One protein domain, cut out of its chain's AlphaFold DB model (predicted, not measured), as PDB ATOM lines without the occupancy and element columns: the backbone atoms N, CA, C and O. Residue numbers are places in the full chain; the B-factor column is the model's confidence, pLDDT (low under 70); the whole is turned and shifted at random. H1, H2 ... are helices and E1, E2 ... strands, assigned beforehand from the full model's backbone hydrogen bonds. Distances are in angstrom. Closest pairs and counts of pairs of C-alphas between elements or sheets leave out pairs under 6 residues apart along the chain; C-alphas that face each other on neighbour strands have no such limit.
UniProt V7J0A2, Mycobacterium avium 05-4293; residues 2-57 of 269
ATOM      1  N   ALA A   2      -6.662  15.268  -2.582       79.06
ATOM      2  CA  ALA A   2      -6.105  16.300  -1.694       79.06
ATOM      3  C   ALA A   2      -7.183  17.108  -0.939       79.06
ATOM      4  O   ALA A   2      -6.879  17.756   0.057       79.06
ATOM      5  N   ARG A   3      -8.438  17.077  -1.414       88.00
ATOM      6  CA  ARG A   3      -9.606  17.692  -0.768       88.00
ATOM      7  C   ARG A   3     -10.824  16.767  -0.899       88.00
ATOM      8  O   ARG A   3     -10.933  16.103  -1.934       88.00
ATOM      9  N   PRO A   4     -11.715  16.707   0.107       87.44
ATOM     10  CA  PRO A   4     -12.993  16.009  -0.010       87.44
ATOM     11  C   PRO A   4     -13.870  16.639  -1.096       87.44
ATOM     12  O   PRO A   4     -13.879  17.860  -1.246       87.44
ATOM     13  N   LEU A   5     -14.615  15.808  -1.826       89.38
ATOM     14  CA  LEU A   5     -15.579  16.244  -2.837       89.38
ATOM     15  C   LEU A   5     -16.955  15.623  -2.552       89.38
ATOM     16  O   LEU A   5     -17.009  14.443  -2.196       89.38
ATOM     17  N   PRO A   6     -18.056  16.378  -2.715       90.31
ATOM     18  CA  PRO A   6     -19.407  15.842  -2.601       90.31
ATOM     19  C   PRO A   6     -19.781  15.108  -3.897       90.31
ATOM     20  O   PRO A   6     -20.318  15.717  -4.816       90.31
ATOM     21  N   LEU A   7     -19.457  13.817  -3.977       91.94
ATOM     22  CA  LEU A   7     -19.746  12.970  -5.139       91.94
ATOM     23  C   LEU A   7     -20.930  12.034  -4.872       91.94
ATOM     24  O   LEU A   7     -21.148  11.596  -3.738       91.94
ATOM     25  N   ARG A   8     -21.654  11.692  -5.935       93.50
ATOM     26  CA  ARG A   8     -22.684  10.650  -5.999       93.50
ATOM     27  C   ARG A   8     -22.272   9.540  -6.957       93.50
ATOM     28  O   ARG A   8     -21.421   9.723  -7.821       93.50
ATOM     29  N   VAL A   9     -22.892   8.375  -6.798       91.62
ATOM     30  CA  VAL A   9     -22.772   7.291  -7.777       91.62
ATOM     31  C   VAL A   9     -23.337   7.766  -9.119       91.62
ATOM     32  O   VAL A   9     -24.360   8.450  -9.144       91.62
ATOM     33  N   ALA A  10     -22.661   7.395 -10.208       91.75
ATOM     34  CA  ALA A  10     -22.883   7.846 -11.584       91.75
ATOM     35  C   ALA A  10     -22.499   9.309 -11.882       91.75
ATOM     36  O   ALA A  10     -22.717   9.778 -13.000       91.75
ATOM     37  N   ASP A  11     -21.873  10.031 -10.940       94.81
ATOM     38  CA  ASP A  11     -21.221  11.297 -11.284       94.81
ATOM     39  C   ASP A  11     -20.096  11.040 -12.294       94.81
ATOM     40  O   ASP A  11     -19.284  10.123 -12.136       94.81
ATOM     41  N   VAL A  12     -20.019  11.885 -13.321       94.94
ATOM     42  CA  VAL A  12     -18.989  11.813 -14.361       94.94
ATOM     43  C   VAL A  12     -17.993  12.955 -14.224       94.94
ATOM     44  O   VAL A  12     -18.327  14.065 -13.807       94.94
ATOM     45  N   GLY A  13     -16.746  12.698 -14.600       93.50
ATOM     46  CA  GLY A  13     -15.678  13.683 -14.529       93.50
ATOM     47  C   GLY A  13     -14.595  13.465 -15.572       93.50
ATOM     48  O   GLY A  13     -14.625  12.526 -16.366       93.50
ATOM     49  N   LEU A  14     -13.600  14.348 -15.550       93.56
ATOM     50  CA  LEU A  14     -12.430  14.275 -16.415       93.56
ATOM     51  C   LEU A  14     -11.168  14.232 -15.558       93.56
ATOM     52  O   LEU A  14     -10.942  15.112 -14.726       93.56
ATOM     53  N   LEU A  15     -10.319  13.240 -15.804       92.31
ATOM     54  CA  LEU A  15      -8.978  13.173 -15.246       92.31
ATOM     55  C   LEU A  15      -8.023  13.925 -16.175       92.31
ATOM     56  O   LEU A  15      -7.889  13.585 -17.351       92.31
ATOM     57  N   ARG A  16      -7.358  14.957 -15.650       91.88
ATOM     58  CA  ARG A  16      -6.381  15.767 -16.391       91.88
ATOM     59  C   ARG A  16      -4.969  15.496 -15.893       91.88
ATOM     60  O   ARG A  16      -4.764  15.341 -14.693       91.88
ATOM     61  N   ASP A  17      -4.017  15.494 -16.819       90.19
ATOM     62  CA  ASP A  17      -2.591  15.508 -16.507       90.19
ATOM     63  C   ASP A  17      -2.135  16.974 -16.372       90.19
ATOM     64  O   ASP A  17      -2.104  17.692 -17.380       90.19
ATOM     65  N   PRO A  18      -1.814  17.452 -15.156       84.38
ATOM     66  CA  PRO A  18      -1.423  18.841 -14.945       84.38
ATOM     67  C   PRO A  18      -0.069  19.185 -15.577       84.38
ATOM     68  O   PRO A  18       0.142  20.346 -15.905       84.38
ATOM     69  N   GLY A  19       0.829  18.211 -15.772       90.62
ATOM     70  CA  GLY A  19       2.144  18.445 -16.376       90.62
ATOM     71  C   GLY A  19       2.099  18.532 -17.902       90.62
ATOM     72  O   GLY A  19       2.926  19.209 -18.503       90.62
ATOM     73  N   GLN A  20       1.126  17.867 -18.531       89.94
ATOM     74  CA  GLN A  20       0.994  17.797 -19.995       89.94
ATOM     75  C   GLN A  20      -0.196  18.598 -20.548       89.94
ATOM     76  O   GLN A  20      -0.451  18.557 -21.749       89.94
ATOM     77  N   HIS A  21      -0.951  19.294 -19.691       86.81
ATOM     78  CA  HIS A  21      -2.135  20.087 -20.054       86.81
ATOM     79  C   HIS A  21      -3.184  19.338 -20.905       86.81
ATOM     80  O   HIS A  21      -3.909  19.953 -21.687       86.81
ATOM     81  N   ARG A  22      -3.312  18.013 -20.739       91.75
ATOM     82  CA  ARG A  22      -4.244  17.175 -21.516       91.75
ATOM     83  C   ARG A  22      -5.273  16.457 -20.651       91.75
ATOM     84  O   ARG A  22      -5.053  16.204 -19.466       91.75
ATOM     85  N   ILE A  23      -6.393  16.087 -21.269       91.00
ATOM     86  CA  ILE A  23      -7.366  15.158 -20.683       91.00
ATOM     87  C   ILE A  23      -6.815  13.742 -20.870       91.00
ATOM     88  O   ILE A  23      -6.596  13.307 -21.997       91.00
ATOM     89  N   ALA A  24      -6.563  13.046 -19.764       92.62
ATOM     90  CA  ALA A  24      -6.035  11.686 -19.759       92.62
ATOM     91  C   ALA A  24      -7.151  10.637 -19.880       92.62
ATOM     92  O   ALA A  24      -6.966   9.634 -20.561       92.62
ATOM     93  N   ALA A  25      -8.297  10.866 -19.227       93.19
ATOM     94  CA  ALA A  25      -9.446   9.963 -19.266       93.19
ATOM     95  C   ALA A  25     -10.746  10.662 -18.838       93.19
ATOM     96  O   ALA A  25     -10.717  11.639 -18.085       93.19
ATOM     97  N   GLY A  26     -11.885  10.116 -19.269       93.50
ATOM     98  CA  GLY A  26     -13.153  10.292 -18.562       93.50
ATOM     99  C   GLY A  26     -13.208   9.371 -17.343       93.50
ATOM    100  O   GLY A  26     -12.592   8.305 -17.346       93.50
ATOM    101  N   VAL A  27     -13.914   9.784 -16.296       93.19
ATOM    102  CA  VAL A  27     -14.140   8.973 -15.096       93.19
ATOM    103  C   VAL A  27     -15.624   8.934 -14.762       93.19
ATOM    104  O   VAL A  27     -16.332   9.912 -14.982       93.19
ATOM    105  N   GLU A  28     -16.064   7.817 -14.196       93.69
ATOM    106  CA  GLU A  28     -17.394   7.641 -13.617       93.69
ATOM    107  C   GLU A  28     -17.232   7.176 -12.167       93.69
ATOM    108  O   GLU A  28     -16.387   6.331 -11.853       93.69
ATOM    109  N   VAL A  29     -18.019   7.755 -11.265       93.00
ATOM    110  CA  VAL A  29     -18.013   7.407  -9.847       93.00
ATOM    111  C   VAL A  29     -18.903   6.187  -9.626       93.00
ATOM    112  O   VAL A  29     -20.124   6.287  -9.604       93.00
ATOM    113  N   LEU A  30     -18.281   5.028  -9.417       91.44
ATOM    114  CA  LEU A  30     -18.997   3.773  -9.150       91.44
ATOM    115  C   LEU A  30     -19.203   3.494  -7.653       91.44
ATOM    116  O   LEU A  30     -20.130   2.779  -7.286       91.44
ATOM    117  N   ASP A  31     -18.353   4.049  -6.785       89.81
ATOM    118  CA  ASP A  31     -18.447   3.898  -5.331       89.81
ATOM    119  C   ASP A  31     -17.964   5.161  -4.615       89.81
ATOM    120  O   ASP A  31     -16.856   5.646  -4.855       89.81
ATOM    121  N   VAL A  32     -18.789   5.669  -3.703       90.00
ATOM    122  CA  VAL A  32     -18.519   6.855  -2.879       90.00
ATOM    123  C   VAL A  32     -18.103   6.505  -1.445       90.00
ATOM    124  O   VAL A  32     -17.719   7.390  -0.681       90.00
ATOM    125  N   ARG A  33     -18.136   5.220  -1.072       86.12
ATOM    126  CA  ARG A  33     -17.625   4.677   0.197       86.12
ATOM    127  C   ARG A  33     -16.714   3.462  -0.054       86.12
ATOM    128  O   ARG A  33     -16.978   2.382   0.479       86.12
ATOM    129  N   PRO A  34     -15.621   3.625  -0.824       86.44
ATOM    130  CA  PRO A  34     -14.737   2.515  -1.139       86.44
ATOM    131  C   PRO A  34     -14.076   1.945   0.127       86.44
ATOM    132  O   PRO A  34     -13.673   2.708   1.010       86.44
ATOM    133  N   PRO A  35     -13.904   0.614   0.214       83.25
ATOM    134  CA  PRO A  35     -13.172   0.004   1.315       83.25
ATOM    135  C   PRO A  35     -11.689   0.390   1.270       83.25
ATOM    136  O   PRO A  35     -11.110   0.630   0.207       83.25
ATOM    137  N   GLU A  36     -11.033   0.382   2.429       86.62
ATOM    138  CA  GLU A  36      -9.591   0.608   2.489       86.62
ATOM    139  C   GLU A  36      -8.801  -0.555   1.860       86.62
ATOM    140  O   GLU A  36      -8.957  -1.727   2.212       86.62
ATOM    141  N   LEU A  37      -7.875  -0.226   0.960       89.94
ATOM    142  CA  LEU A  37      -7.070  -1.199   0.219       89.94
ATOM    143  C   LEU A  37      -5.786  -1.564   0.982       89.94
ATOM    144  O   LEU A  37      -4.684  -1.209   0.573       89.94
ATOM    145  N   ARG A  38      -5.924  -2.269   2.112       87.56
ATOM    146  CA  ARG A  38      -4.802  -2.532   3.043       87.56
ATOM    147  C   ARG A  38      -3.887  -3.707   2.661       87.56
ATOM    148  O   ARG A  38      -2.710  -3.701   3.004       87.56
ATOM    149  N   ARG A  39      -4.407  -4.741   1.986       87.44
ATOM    150  CA  ARG A  39      -3.667  -5.993   1.704       87.44
ATOM    151  C   ARG A  39      -3.026  -6.013   0.314       87.44
ATOM    152  O   ARG A  39      -3.569  -5.449  -0.638       87.44
ATOM    153  N   ARG A  40      -1.913  -6.745   0.162       90.19
ATOM    154  CA  ARG A  40      -1.303  -7.014  -1.153       90.19
ATOM    155  C   ARG A  40      -2.358  -7.647  -2.073       90.19
ATOM    156  O   ARG A  40      -3.000  -8.624  -1.704       90.19
ATOM    157  N   GLY A  41      -2.561  -7.058  -3.251       89.94
ATOM    158  CA  GLY A  41      -3.572  -7.501  -4.219       89.94
ATOM    159  C   GLY A  41      -4.973  -6.894  -4.050       89.94
ATOM    160  O   GLY A  41      -5.793  -7.073  -4.947       89.94
ATOM    161  N   ALA A  42      -5.247  -6.123  -2.987       90.25
ATOM    162  CA  ALA A  42      -6.551  -5.474  -2.781       90.25
ATOM    163  C   ALA A  42      -6.956  -4.572  -3.955       90.25
ATOM    164  O   ALA A  42      -8.084  -4.657  -4.426       90.25
ATOM    165  N   ALA A  43      -6.022  -3.768  -4.473       89.44
ATOM    166  CA  ALA A  43      -6.284  -2.884  -5.608       89.44
ATOM    167  C   ALA A  43      -6.650  -3.650  -6.889       89.44
ATOM    168  O   ALA A  43      -7.544  -3.229  -7.614       89.44
ATOM    169  N   ARG A  44      -6.008  -4.799  -7.152       92.12
ATOM    170  CA  ARG A  44      -6.309  -5.628  -8.331       92.12
ATOM    171  C   ARG A  44      -7.691  -6.268  -8.225       92.12
ATOM    172  O   ARG A  44      -8.436  -6.245  -9.194       92.12
ATOM    173  N   LEU A  45      -8.031  -6.808  -7.051       88.94
ATOM    174  CA  LEU A  45      -9.364  -7.357  -6.787       88.94
ATOM    175  C   LEU A  45     -10.435  -6.281  -6.946       88.94
ATOM    176  O   LEU A  45     -11.426  -6.499  -7.633       88.94
ATOM    177  N   ARG A  46     -10.188  -5.096  -6.381       89.75
ATOM    178  CA  ARG A  46     -11.117  -3.977  -6.487       89.75
ATOM    179  C   ARG A  46     -11.278  -3.490  -7.926       89.75
ATOM    180  O   ARG A  46     -12.385  -3.177  -8.337       89.75
ATOM    181  N   ALA A  47     -10.201  -3.447  -8.707       89.25
ATOM    182  CA  ALA A  47     -10.279  -3.107 -10.123       89.25
ATOM    183  C   ALA A  47     -11.120  -4.124 -10.912       89.25
ATOM    184  O   ALA A  47     -11.941  -3.721 -11.725       89.25
ATOM    185  N   ALA A  48     -10.953  -5.425 -10.646       90.25
ATOM    186  CA  ALA A  48     -11.752  -6.473 -11.284       90.25
ATOM    187  C   ALA A  48     -13.243  -6.376 -10.921       90.25
ATOM    188  O   ALA A  48     -14.100  -6.567 -11.775       90.25
ATOM    189  N   GLU A  49     -13.550  -6.035  -9.671       88.94
ATOM    190  CA  GLU A  49     -14.915  -5.800  -9.200       88.94
ATOM    191  C   GLU A  49     -15.552  -4.582  -9.887       88.94
ATOM    192  O   GLU A  49     -16.635  -4.687 -10.453       88.94
ATOM    193  N   LEU A  50     -14.848  -3.447  -9.920       89.38
ATOM    194  CA  LEU A  50     -15.322  -2.219 -10.565       89.38
ATOM    195  C   LEU A  50     -15.431  -2.343 -12.091       89.38
ATOM    196  O   LEU A  50     -16.256  -1.663 -12.697       89.38
ATOM    197  N   ALA A  51     -14.653  -3.229 -12.717       89.31
ATOM    198  CA  ALA A  51     -14.753  -3.510 -14.149       89.31
ATOM    199  C   ALA A  51     -16.119  -4.097 -14.557       89.31
ATOM    200  O   ALA A  51     -16.455  -4.077 -15.738       89.31
ATOM    201  N   THR A  52     -16.929  -4.570 -13.600       88.12
ATOM    202  CA  THR A  52     -18.324  -4.977 -13.844       88.12
ATOM    203  C   THR A  52     -19.270  -3.795 -14.094       88.12
ATOM    204  O   THR A  52     -20.432  -4.008 -14.433       88.12
ATOM    205  N   GLY A  53     -18.796  -2.553 -13.932       85.75
ATOM    206  CA  GLY A  53     -19.593  -1.337 -14.111       85.75
ATOM    207  C   GLY A  53     -20.480  -0.992 -12.913       85.75
ATOM    208  O   GLY A  53     -21.305  -0.089 -13.001       85.75
ATOM    209  N   SER A  54     -20.333  -1.688 -11.785       82.44
ATOM    210  CA  SER A  54     -21.035  -1.352 -10.545       82.44
ATOM    211  C   SER A  54     -20.201  -1.719  -9.321       82.44
ATOM    212  O   SER A  54     -19.362  -2.616  -9.375       82.44
ATOM    213  N   ALA A  55     -20.430  -1.024  -8.209       82.06
ATOM    214  CA  ALA A  55     -19.938  -1.452  -6.908       82.06
ATOM    215  C   ALA A  55     -21.059  -2.174  -6.149       82.06
ATOM    216  O   ALA A  55     -22.212  -1.730  -6.204       82.06
ATOM    217  N   PRO A  56     -20.761  -3.267  -5.428       76.44
ATOM    218  CA  PRO A  56     -21.764  -3.924  -4.611       76.44
ATOM    219  C   PRO A  56     -22.253  -2.980  -3.517       76.44
ATOM    220  O   PRO A  56     -21.472  -2.298  -2.848       76.44
ATOM    221  N   ALA A  57     -23.570  -2.959  -3.336       75.81
ATOM    222  CA  ALA A  57     -24.182  -2.215  -2.253       75.81
ATOM    223  C   ALA A  57     -23.794  -2.843  -0.899       75.81
ATOM    224  O   ALA A  57     -23.684  -4.068  -0.799       75.81
TER     225      ALA A  57
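AT A GLANCE: This is residues 2 to 57 of the 269 residues of a protein of Mycobacterium avium 05-4293 (UniProt V7J0A2). With little regular structure, this is a loose model in which a twisted strand hairpin, E1 and E2, makes one end and a short helix, H1, lies toward the other, joined by a long looping link. The printed part has 56 residues, 22 of them in named elements, in the order E1, E2, H1; the sheet, E1 - E2, is antiparallel and the class mixed. The radius of gyration of the C-alphas is 13.1 A, and the spans are 33 by 26 by 24 A.

HOW THE PARTS SIT: E1, residues 12 to 17, and E2, residues 22 to 28, form an antiparallel hairpin at 152 degrees; N 13 and O 27 are 2.8 A apart, within hydrogen-bond range. H1, residues 42 to 50, is apart from E1. In H1 every O i to N i+4 pair is within hydrogen-bond range.

IN THESE COORDINATES: E1 begins at C-alpha 12 (-18.989, 11.813, -14.361) and measures 16.9 A; E2 measures 18.1 A. H1, 12.2 A long, ends at C-alpha 50 (-15.322, -2.219, -10.565).

THE WHOLE: The two C-alphas farthest apart, of Gln 20 and Ala 57, are 36.7 A apart. The link E1 to E2 is tight; E2 to H1, 13 residues, is long. Residues 38 to 44, of which 42 to 44 belong to H1, stand free. The printed part has no cut, and no printed residue is under 70 in pLDDT.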